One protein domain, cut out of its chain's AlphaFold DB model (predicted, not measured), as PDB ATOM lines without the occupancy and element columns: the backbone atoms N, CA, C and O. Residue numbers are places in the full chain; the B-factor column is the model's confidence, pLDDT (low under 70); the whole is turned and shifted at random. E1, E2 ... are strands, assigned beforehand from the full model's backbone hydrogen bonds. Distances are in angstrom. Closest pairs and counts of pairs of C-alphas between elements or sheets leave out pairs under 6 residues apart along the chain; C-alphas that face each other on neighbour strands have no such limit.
ATOM      1  N   SER A  54     -17.535  40.700   6.322       66.44
ATOM      2  CA  SER A  54     -16.227  40.109   6.075       66.44
ATOM      3  C   SER A  54     -15.571  39.898   7.420       66.44
ATOM      4  O   SER A  54     -15.419  40.852   8.176       66.44
ATOM      5  N   GLY A  55     -15.148  38.676   7.689       73.81
ATOM      6  CA  GLY A  55     -14.857  38.228   9.037       73.81
ATOM      7  C   GLY A  55     -15.754  37.060   9.416       73.81
ATOM      8  O   GLY A  55     -16.602  36.611   8.638       73.81
ATOM      9  N   GLU A  56     -15.513  36.521  10.604       85.56
ATOM     10  CA  GLU A  56     -16.153  35.292  11.069       85.56
ATOM     11  C   GLU A  56     -17.678  35.391  11.186       85.56
ATOM     12  O   GLU A  56     -18.354  34.369  11.158       85.56
ATOM     13  N   GLU A  57     -18.246  36.593  11.250       83.88
ATOM     14  CA  GLU A  57     -19.693  36.816  11.252       83.88
ATOM     15  C   GLU A  57     -20.398  36.343   9.968       83.88
ATOM     16  O   GLU A  57     -21.621  36.257   9.927       83.88
ATOM     17  N   THR A  58     -19.634  36.031   8.917       86.88
ATOM     18  CA  THR A  58     -20.147  35.473   7.655       86.88
ATOM     19  C   THR A  58     -20.278  33.953   7.661       86.88
ATOM     20  O   THR A  58     -20.809  33.386   6.704       86.88
ATOM     21  N   LYS A  59     -19.824  33.273   8.718       92.38
ATOM     22  CA  LYS A  59     -20.035  31.830   8.894       92.38
ATOM     23  C   LYS A  59     -21.531  31.512   8.811       92.38
ATOM     24  O   LYS A  59     -22.351  32.241   9.369       92.38
ATOM     25  N   GLY A  60     -21.897  30.462   8.077       91.50
ATOM     26  CA  GLY A  60     -23.301  30.065   7.907       91.50
ATOM     27  C   GLY A  60     -24.141  30.974   6.996       91.50
ATOM     28  O   GLY A  60     -25.332  30.718   6.822       91.50
ATOM     29  N   THR A  61     -23.572  32.045   6.427       90.44
ATOM     30  CA  THR A  61     -24.327  32.983   5.578       90.44
ATOM     31  C   THR A  61     -24.404  32.527   4.125       90.44
ATOM     32  O   THR A  61     -23.562  31.776   3.635       90.44
ATOM     33  N   ASP A  62     -25.425  33.008   3.421       91.06
ATOM     34  CA  ASP A  62     -25.609  32.745   2.001       91.06
ATOM     35  C   ASP A  62     -24.881  33.789   1.141       91.06
ATOM     36  O   ASP A  62     -25.077  34.993   1.302       91.06
ATOM     37  N   LEU A  63     -24.092  33.316   0.179       88.56
ATOM     38  CA  LEU A  63     -23.459  34.098  -0.881       88.56
ATOM     39  C   LEU A  63     -24.127  33.811  -2.227       88.56
ATOM     40  O   LEU A  63     -24.730  32.756  -2.425       88.56
ATOM     41  N   VAL A  64     -23.964  34.725  -3.182       88.06
ATOM     42  CA  VAL A  64     -24.339  34.497  -4.583       88.06
ATOM     43  C   VAL A  64     -23.075  34.515  -5.434       88.06
ATOM     44  O   VAL A  64     -22.361  35.515  -5.463       88.06
ATOM     45  N   ILE A  65     -22.782  33.393  -6.094       87.06
ATOM     46  CA  ILE A  65     -21.610  33.203  -6.955       87.06
ATOM     47  C   ILE A  65     -22.072  32.540  -8.254       87.06
ATOM     48  O   ILE A  65     -22.669  31.467  -8.205       87.06
ATOM     49  N   ALA A  66     -21.794  33.157  -9.407       85.25
ATOM     50  CA  ALA A  66     -22.227  32.684 -10.728       85.25
ATOM     51  C   ALA A  66     -23.734  32.364 -10.780       85.25
ATOM     52  O   ALA A  66     -24.134  31.279 -11.202       85.25
ATOM     53  N   ASP A  67     -24.556  33.285 -10.262       82.69
ATOM     54  CA  ASP A  67     -26.016  33.156 -10.109       82.69
ATOM     55  C   ASP A  67     -26.486  31.982  -9.229       82.69
ATOM     56  O   ASP A  67     -27.680  31.678  -9.156       82.69
ATOM     57  N   LYS A  68     -25.568  31.327  -8.510       81.81
ATOM     58  CA  LYS A  68     -25.877  30.246  -7.574       81.81
ATOM     59  C   LYS A  68     -25.789  30.730  -6.145       81.81
ATOM     60  O   LYS A  68     -24.827  31.380  -5.739       81.81
ATOM     61  N   LYS A  69     -26.798  30.357  -5.366       89.56
ATOM     62  CA  LYS A  69     -26.816  30.567  -3.926       89.56
ATOM     63  C   LYS A  69     -25.932  29.513  -3.256       89.56
ATOM     64  O   LYS A  69     -26.201  28.324  -3.390       89.56
ATOM     65  N   ILE A  70     -24.905  29.953  -2.536       90.69
ATOM     66  CA  ILE A  70     -23.963  29.102  -1.810       90.69
ATOM     67  C   ILE A  70     -24.003  29.460  -0.332       90.69
ATOM     68  O   ILE A  70     -23.691  30.588   0.033       90.69
ATOM     69  N   THR A  71     -24.316  28.495   0.521       92.94
ATOM     70  CA  THR A  71     -24.227  28.677   1.971       92.94
ATOM     71  C   THR A  71     -22.803  28.388   2.437       92.94
ATOM     72  O   THR A  71     -22.253  27.322   2.146       92.94
ATOM     73  N   LEU A  72     -22.197  29.333   3.156       92.94
ATOM     74  CA  LEU A  72     -20.900  29.125   3.786       92.94
ATOM     75  C   LEU A  72     -21.027  28.109   4.928       92.94
ATOM     76  O   LEU A  72     -21.913  28.251   5.767       92.94
ATOM     77  N   PRO A  73     -20.131  27.115   5.008       94.56
ATOM     78  CA  PRO A  73     -19.977  26.305   6.209       94.56
ATOM     79  C   PRO A  73     -19.699  27.146   7.465       94.56
ATOM     80  O   PRO A  73     -19.146  28.242   7.380       94.56
ATOM     81  N   ASP A  74     -19.990  26.596   8.643       94.38
ATOM     82  CA  ASP A  74     -19.762  27.273   9.933       94.38
ATOM     83  C   ASP A  74     -18.272  27.489  10.271       94.38
ATOM     84  O   ASP A  74     -17.929  28.195  11.217       94.38
ATOM     85  N   ASP A  75     -17.364  26.883   9.507       93.62
ATOM     86  CA  ASP A  75     -15.910  27.020   9.627       93.62
ATOM     87  C   ASP A  75     -15.282  27.834   8.479       93.62
ATOM     88  O   ASP A  75     -14.061  28.013   8.444       93.62
ATOM     89  N   ALA A  76     -16.098  28.356   7.557       94.62
ATOM     90  CA  ALA A  76     -15.670  29.178   6.433       94.62
ATOM     91  C   ALA A  76     -16.232  30.596   6.548       94.62
ATOM     92  O   ALA A  76     -17.347  30.806   7.018       94.62
ATOM     93  N   TYR A  77     -15.470  31.585   6.091       94.00
ATOM     94  CA  TYR A  77     -15.885  32.981   6.162       94.00
ATOM     95  C   TYR A  77     -15.352  33.796   4.980       94.00
ATOM     96  O   TYR A  77     -14.308  33.486   4.401       94.00
ATOM     97  N   VAL A  78     -16.056  34.867   4.613       91.19
ATOM     98  CA  VAL A  78     -15.559  35.852   3.648       91.19
ATOM     99  C   VAL A  78     -14.470  36.669   4.331       91.19
ATOM    100  O   VAL A  78     -14.742  37.496   5.193       91.19
ATOM    101  N   LYS A  79     -13.214  36.462   3.946       86.38
ATOM    102  CA  LYS A  79     -12.069  37.251   4.410       86.38
ATOM    103  C   LYS A  79     -12.061  38.658   3.811       86.38
ATOM    104  O   LYS A  79     -11.632  39.598   4.471       86.38
ATOM    105  N   ALA A  80     -12.509  38.803   2.565       81.88
ATOM    106  CA  ALA A  80     -12.666  40.095   1.903       81.88
ATOM    107  C   ALA A  80     -13.670  40.002   0.748       81.88
ATOM    108  O   ALA A  80     -13.796  38.957   0.115       81.88
ATOM    109  N   TYR A  81     -14.327  41.114   0.430       81.56
ATOM    110  CA  TYR A  81     -15.109  41.273  -0.793       81.56
ATOM    111  C   TYR A  81     -14.567  42.462  -1.582       81.56
ATOM    112  O   TYR A  81     -14.493  43.578  -1.065       81.56
ATOM    113  N   ILE A  82     -14.119  42.208  -2.810       76.56
ATOM    114  CA  ILE A  82     -13.361  43.176  -3.602       76.56
ATOM    115  C   ILE A  82     -14.186  43.587  -4.816       76.56
ATOM    116  O   ILE A  82     -14.538  42.767  -5.658       76.56
ATOM    117  N   VAL A  83     -14.489  44.884  -4.875       68.75
ATOM    118  CA  VAL A  83     -15.410  45.517  -5.837       68.75
ATOM    119  C   VAL A  83     -14.724  46.491  -6.793       68.75
ATOM    120  O   VAL A  83     -15.325  46.909  -7.774       68.75
ATOM    121  N   ALA A  84     -13.466  46.844  -6.526       61.66
ATOM    122  CA  ALA A  84     -12.663  47.712  -7.375       61.66
ATOM    123  C   ALA A  84     -11.175  47.405  -7.180       61.66
ATOM    124  O   ALA A  84     -10.713  47.230  -6.050       61.66
ATOM    125  N   VAL A  85     -10.430  47.385  -8.282       55.94
ATOM    126  CA  VAL A  85      -8.964  47.375  -8.296       55.94
ATOM    127  C   VAL A  85      -8.538  48.608  -9.082       55.94
ATOM    128  O   VAL A  85      -8.960  48.773 -10.221       55.94
ATOM    129  N   ILE A  86      -7.735  49.489  -8.479       53.16
ATOM    130  CA  ILE A  86      -7.099  50.594  -9.209       53.16
ATOM    131  C   ILE A  86      -5.954  49.961 -10.012       53.16
ATOM    132  O   ILE A  86      -5.014  49.449  -9.398       53.16
ATOM    133  N   PRO A  87      -6.015  49.914 -11.354       45.59
ATOM    134  CA  PRO A  87      -5.066  49.133 -12.127       45.59
ATOM    135  C   PRO A  87      -3.731  49.879 -12.210       45.59
ATOM    136  O   PRO A  87      -3.531  50.742 -13.059       45.59
ATOM    137  N   SER A  88      -2.771  49.522 -11.359       43.34
ATOM    138  CA  SER A  88      -1.363  49.826 -11.617       43.34
ATOM    139  C   SER A  88      -0.761  48.698 -12.462       43.34
ATOM    140  O   SER A  88      -0.120  47.786 -11.945       43.34
ATOM    141  N   GLY A  89      -1.005  48.735 -13.774       48.62
ATOM    142  CA  GLY A  89      -0.204  47.992 -14.756       48.62
ATOM    143  C   GLY A  89      -0.500  46.500 -14.965       48.62
ATOM    144  O   GLY A  89       0.258  45.859 -15.686       48.62
ATOM    145  N   GLN A  90      -1.579  45.938 -14.410       47.75
ATOM    146  CA  GLN A  90      -2.101  44.628 -14.836       47.75
ATOM    147  C   GLN A  90      -3.355  44.832 -15.696       47.75
ATOM    148  O   GLN A  90      -4.225  45.617 -15.334       47.75
ATOM    149  N   GLY A  91      -3.379  44.199 -16.873       50.44
ATOM    150  CA  GLY A  91      -4.329  44.474 -17.955       50.44
ATOM    151  C   GLY A  91      -5.804  44.210 -17.633       50.44
ATOM    152  O   GLY A  91      -6.148  43.613 -16.615       50.44
ATOM    153  N   ASP A  92      -6.661  44.640 -18.563       54.91
ATOM    154  CA  ASP A  92      -8.134  44.659 -18.507       54.91
ATOM    155  C   ASP A  92      -8.830  43.363 -18.040       54.91
ATOM    156  O   ASP A  92     -10.001  43.409 -17.662       54.91
ATOM    157  N   ASP A  93      -8.161  42.208 -18.054       57.38
ATOM    158  CA  ASP A  93      -8.795  40.918 -17.759       57.38
ATOM    159  C   ASP A  93      -9.193  40.737 -16.288       57.38
ATOM    160  O   ASP A  93     -10.243  40.162 -16.016       57.38
ATOM    161  N   VAL A  94      -8.439  41.270 -15.319       58.34
ATOM    162  CA  VAL A  94      -8.794  41.113 -13.889       58.34
ATOM    163  C   VAL A  94     -10.058  41.905 -13.546       58.34
ATOM    164  O   VAL A  94     -10.927  41.424 -12.816       58.34
ATOM    165  N   SER A  95     -10.206  43.094 -14.132       62.19
ATOM    166  CA  SER A  95     -11.365  43.965 -13.925       62.19
ATOM    167  C   SER A  95     -12.672  43.338 -14.422       62.19
ATOM    168  O   SER A  95     -13.726  43.594 -13.844       62.19
ATOM    169  N   ARG A  96     -12.621  42.471 -15.447       63.78
ATOM    170  CA  ARG A  96     -13.800  41.763 -15.990       63.78
ATOM    171  C   ARG A  96     -14.387  40.730 -15.030       63.78
ATOM    172  O   ARG A  96     -15.543  40.347 -15.182       63.78
ATOM    173  N   HIS A  97     -13.599  40.275 -14.060       66.69
ATOM    174  CA  HIS A  97     -14.005  39.268 -13.082       66.69
ATOM    175  C   HIS A  97     -14.396  39.872 -11.726       66.69
ATOM    176  O   HIS A  97     -14.703  39.129 -10.793       66.69
ATOM    177  N   LEU A  98     -14.419  41.203 -11.612       70.31
ATOM    178  CA  LEU A  98     -14.975  41.889 -10.451       70.31
ATOM    179  C   LEU A  98     -16.514  41.782 -10.417       70.31
ATOM    180  O   LEU A  98     -17.152  41.735 -11.471       70.31
ATOM    181  N   PRO A  99     -17.117  41.799  -9.215       76.12
ATOM    182  CA  PRO A  99     -16.466  41.717  -7.909       76.12
ATOM    183  C   PRO A  99     -16.074  40.268  -7.567       76.12
ATOM    184  O   PRO A  99     -16.618  39.325  -8.140       76.12
ATOM    185  N   TYR A 100     -15.151  40.067  -6.623       82.00
ATOM    186  CA  TYR A 100     -14.781  38.729  -6.144       82.00
ATOM    187  C   TYR A 100     -14.793  38.612  -4.619       82.00
ATOM    188  O   TYR A 100     -14.437  39.540  -3.891       82.00
ATOM    189  N   TYR A 101     -15.185  37.433  -4.143       88.00
ATOM    190  CA  TYR A 101     -15.046  37.024  -2.753       88.00
ATOM    191  C   TYR A 101     -13.659  36.432  -2.532       88.00
ATOM    192  O   TYR A 101     -13.193  35.625  -3.331       88.00
ATOM    193  N   VAL A 102     -13.027  36.782  -1.418       90.06
ATOM    194  CA  VAL A 102     -11.928  36.019  -0.834       90.06
ATOM    195  C   VAL A 102     -12.515  35.237   0.326       90.06
ATOM    196  O   VAL A 102     -12.888  35.831   1.334       90.06
ATOM    197  N   ILE A 103     -12.622  33.921   0.188       93.06
ATOM    198  CA  ILE A 103     -13.186  33.033   1.204       93.06
ATOM    199  C   ILE A 103     -12.035  32.293   1.875       93.06
ATOM    200  O   ILE A 103     -11.153  31.766   1.198       93.06
ATOM    201  N   ALA A 104     -12.035  32.276   3.202       93.94
ATOM    202  CA  ALA A 104     -11.079  31.549   4.018       93.94
ATOM    203  C   ALA A 104     -11.775  30.387   4.729       93.94
ATOM    204  O   ALA A 104     -12.922  30.513   5.163       93.94
ATOM    205  N   ARG A 105     -11.067  29.267   4.855       94.38
ATOM    206  CA  ARG A 105     -11.478  28.111   5.654       94.38
ATOM    207  C   ARG A 105     -10.220  27.379   6.103       94.38
ATOM    208  O   ARG A 105      -9.444  26.948   5.253       94.38
ATOM    209  N   GLY A 106     -10.009  27.284   7.412       91.56
ATOM    210  CA  GLY A 106      -8.719  26.857   7.956       91.56
ATOM    211  C   GLY A 106      -7.598  27.823   7.557       91.56
ATOM    212  O   GLY A 106      -7.755  29.043   7.664       91.56
ATOM    213  N   ASN A 107      -6.488  27.281   7.066       91.06
ATOM    214  CA  ASN A 107      -5.350  28.043   6.544       91.06
ATOM    215  C   ASN A 107      -5.471  28.344   5.038       91.06
ATOM    216  O   ASN A 107      -4.681  29.111   4.481       91.06
ATOM    217  N   SER A 108      -6.466  27.760   4.376       89.88
ATOM    218  CA  SER A 108      -6.690  27.874   2.940       89.88
ATOM    219  C   SER A 108      -7.534  29.095   2.576       89.88
ATOM    220  O   SER A 108      -8.420  29.525   3.322       89.88
ATOM    221  N   THR A 109      -7.301  29.642   1.381       92.00
ATOM    222  CA  THR A 109      -8.062  30.781   0.844       92.00
ATOM    223  C   THR A 109      -8.342  30.635  -0.644       92.00
ATOM    224  O   THR A 109      -7.449  30.263  -1.402       92.00
ATOM    225  N   ILE A 110      -9.534  31.034  -1.081       90.94
ATOM    226  CA  ILE A 110      -9.921  31.106  -2.493       90.94
ATOM    227  C   ILE A 110     -10.410  32.511  -2.834       90.94
ATOM    228  O   ILE A 110     -11.213  33.082  -2.101       90.94
ATOM    229  N   ALA A 111      -9.929  33.069  -3.943       88.31
ATOM    230  CA  ALA A 111     -10.457  34.290  -4.539       88.31
ATOM    231  C   ALA A 111     -11.290  33.921  -5.770       88.31
ATOM    232  O   ALA A 111     -10.751  33.397  -6.745       88.31
ATOM    233  N   ILE A 112     -12.595  34.182  -5.725       87.12
ATOM    234  CA  ILE A 112     -13.560  33.749  -6.741       87.12
ATOM    235  C   ILE A 112     -14.478  34.895  -7.159       87.12
ATOM    236  O   ILE A 112     -15.051  35.582  -6.313       87.12
ATOM    237  N   SER A 113     -14.627  35.095  -8.468       85.56
ATOM    238  CA  SER A 113     -15.561  36.069  -9.031       85.56
ATOM    239  C   SER A 113     -16.984  35.754  -8.591       85.56
ATOM    240  O   SER A 113     -17.489  34.665  -8.857       85.56
ATOM    241  N   ALA A 114     -17.650  36.723  -7.971       85.88
ATOM    242  CA  ALA A 114     -19.059  36.615  -7.624       85.88
ATOM    243  C   ALA A 114     -19.932  36.523  -8.886       85.88
ATOM    244  O   ALA A 114     -20.914  35.791  -8.904       85.88
ATOM    245  N   ASN A 115     -19.541  37.205  -9.965       82.81
ATOM    246  CA  ASN A 115     -20.330  37.247 -11.195       82.81
ATOM    247  C   ASN A 115     -20.137  36.000 -12.052       82.81
ATOM    248  O   ASN A 115     -21.103  35.449 -12.566       82.81
ATOM    249  N   THR A 116     -18.892  35.555 -12.237       81.19
ATOM    250  CA  THR A 116     -18.600  34.498 -13.213       81.19
ATOM    251  C   THR A 116     -18.242  33.164 -12.584       81.19
ATOM    252  O   THR A 116     -18.168  32.180 -13.312       81.19
ATOM    253  N   GLY A 117     -17.973  33.102 -11.276       82.38
ATOM    254  CA  GLY A 117     -17.464  31.889 -10.628       82.38
ATOM    255  C   GLY A 117     -16.019  31.551 -11.003       82.38
ATOM    256  O   GLY A 117     -15.522  30.479 -10.659       82.38
ATOM    257  N   TYR A 118     -15.337  32.442 -11.727       81.88
ATOM    258  CA  TYR A 118     -13.942  32.264 -12.112       81.88
ATOM    259  C   TYR A 118     -13.035  32.359 -10.886       81.88
ATOM    260  O   TYR A 118     -13.185  33.274 -10.076       81.88
ATOM    261  N   VAL A 119     -12.081  31.437 -10.754       83.62
ATOM    262  CA  VAL A 119     -11.112  31.432  -9.651       83.62
ATOM    263  C   VAL A 119      -9.895  32.257 -10.053       83.62
ATOM    264  O   VAL A 119      -9.155  31.885 -10.958       83.62
ATOM    265  N   LEU A 120      -9.689  33.380  -9.367       76.81
ATOM    266  CA  LEU A 120      -8.561  34.281  -9.603       76.81
ATOM    267  C   LEU A 120      -7.301  33.799  -8.884       76.81
ATOM    268  O   LEU A 120      -6.194  33.964  -9.388       76.81
ATOM    269  N   ASN A 121      -7.465  33.252  -7.680       82.25
ATOM    270  CA  ASN A 121      -6.360  32.759  -6.873       82.25
ATOM    271  C   ASN A 121      -6.845  31.644  -5.942       82.25
ATOM    272  O   ASN A 121      -7.977  31.682  -5.453       82.25
ATOM    273  N   LEU A 122      -5.973  30.680  -5.670       84.69
ATOM    274  CA  LEU A 122      -6.228  29.586  -4.751       84.69
ATOM    275  C   LEU A 122      -4.954  29.273  -3.967       84.69
ATOM    276  O   LEU A 122      -3.923  28.948  -4.549       84.69
ATOM    277  N   ASN A 123      -5.054  29.339  -2.643       85.56
ATOM    278  CA  ASN A 123      -4.027  28.878  -1.723       85.56
ATOM    279  C   ASN A 123      -4.605  27.735  -0.885       85.56
ATOM    280  O   ASN A 123      -5.621  27.926  -0.212       85.56
ATOM    281  N   LEU A 124      -3.977  26.561  -0.953       87.12
ATOM    282  CA  LEU A 124      -4.403  25.357  -0.246       87.12
ATOM    283  C   LEU A 124      -3.333  24.951   0.759       87.12
ATOM    284  O   LEU A 124      -2.181  24.729   0.392       87.12
ATOM    285  N   ASP A 125      -3.742  24.790   2.009       87.38
ATOM    286  CA  ASP A 125      -2.944  24.123   3.026       87.38
ATOM    287  C   ASP A 125      -3.246  22.618   2.992       87.38
ATOM    288  O   ASP A 125      -4.402  22.190   2.924       87.38
ATOM    289  N   ALA A 126      -2.200  21.793   3.036       81.25
ATOM    290  CA  ALA A 126      -2.331  20.340   2.989       81.25
ATOM    291  C   ALA A 126      -3.153  19.767   4.162       81.25
ATOM    292  O   ALA A 126      -3.739  18.691   4.024       81.25
ATOM    293  N   SER A 127      -3.204  20.472   5.297       89.12
ATOM    294  CA  SER A 127      -3.982  20.084   6.477       89.12
ATOM    295  C   SER A 127      -5.490  20.307   6.325       89.12
ATOM    296  O   SER A 127      -6.267  19.616   6.979       89.12
ATOM    297  N   ASP A 128      -5.922  21.180   5.408       82.44
ATOM    298  CA  ASP A 128      -7.338  21.520   5.216       82.44
ATOM    299  C   ASP A 128      -8.070  20.578   4.240       82.44
ATOM    300  O   ASP A 128      -9.277  20.701   4.017       82.44
ATOM    301  N   HIS A 129      -7.355  19.610   3.658       82.38
ATOM    302  CA  HIS A 129      -7.860  18.602   2.722       82.38
ATOM    303  C   HIS A 129      -8.613  19.174   1.504       82.38
ATOM    304  O   HIS A 129      -8.022  19.374   0.447       82.38
ATOM    305  N   LYS A 130      -9.933  19.380   1.624       85.38
ATOM    306  CA  LYS A 130     -10.831  19.872   0.565       85.38
ATOM    307  C   LYS A 130     -11.658  21.057   1.073       85.38
ATOM    308  O   LYS A 130     -12.885  20.954   1.191       85.38
ATOM    309  N   PRO A 131     -11.010  22.186   1.399       87.62
ATOM    310  CA  PRO A 131     -11.663  23.292   2.093       87.62
ATOM    311  C   PRO A 131     -12.836  23.880   1.296       87.62
ATOM    312  O   PRO A 131     -13.824  24.298   1.893       87.62
ATOM    313  N   PHE A 132     -12.789  23.836  -0.037       92.25
ATOM    314  CA  PHE A 132     -13.720  24.551  -0.915       92.25
ATOM    315  C   PHE A 132     -14.666  23.652  -1.725       92.25
ATOM    316  O   PHE A 132     -15.256  24.102  -2.703       92.25
ATOM    317  N   ASP A 133     -14.867  22.396  -1.313       90.06
ATOM    318  CA  ASP A 133     -15.782  21.466  -1.997       90.06
ATOM    319  C   ASP A 133     -17.233  21.983  -2.075       90.06
ATOM    320  O   ASP A 133     -17.947  21.672  -3.026       90.06
ATOM    321  N   PHE A 134     -17.654  22.820  -1.122       90.19
ATOM    322  CA  PHE A 134     -18.974  23.463  -1.122       90.19
ATOM    323  C   PHE A 134     -19.160  24.492  -2.257       90.19
ATOM    324  O   PHE A 134     -20.284  24.900  -2.529       90.19
ATOM    325  N   LEU A 135     -18.082  24.895  -2.945       89.81
ATOM    326  CA  LEU A 135     -18.119  25.817  -4.087       89.81
ATOM    327  C   LEU A 135     -18.185  25.104  -5.444       89.81
ATOM    328  O   LEU A 135     -18.301  25.779  -6.463       89.81
ATOM    329  N   LYS A 136     -18.131  23.765  -5.491       86.44
ATOM    330  CA  LYS A 136     -18.030  22.986  -6.742       86.44
ATOM    331  C   LYS A 136     -19.070  23.338  -7.793       86.44
ATOM    332  O   LYS A 136     -18.772  23.306  -8.980       86.44
TER     333      LYS A 136
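What this domain is: This is residues 54 to 136 of the 150 residues of an uncharacterized protein of Bacillus thermozeamaize (UniProt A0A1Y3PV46). Amid little regular structure, a twisted antiparallel sheet, E3 E4 E5 E6, makes a wall, with hairpin E1 and E2 over one face. Residues 88 to 93 stick out. Six named strands, E1 to E6 in order, hold 32 of 83 printed residues: all strand, compact, radius of gyration of the C-alphas 12.8 A, spans 36 by 27 by 22 A.

How they stand to each other: E3, residues 76 to 82, E4, 100 to 105, E5, 108 to 113, and E6, 119 to 123, form a meander of successive antiparallel neighbours. Within hydrogen-bond range are N 79 and O 102, 2.7 A; N 103 and O 110, 2.8 A; N 111 and O 121, 2.8 A. In hairpin E1, residues 62 to 65, and E2, 68 to 71, N 63 and O 70 are 2.8 A apart. The closest C-alphas of E1 and E5, Ile 65 and Ser 113, are 7.0 A apart.

Where its parts are: E3 measures 17.4 A between end C-alphas. C-alpha 62 begins E1 at (-25.609, 32.745, 2.001); C-alpha 123 ends E6 at (-4.027, 28.878, -1.723).

The domain as a whole: The printed part has no cut. E3 to E4 is a long link; 16 residues, namely residue 54 and residues 83 to 97, have pLDDT under 70.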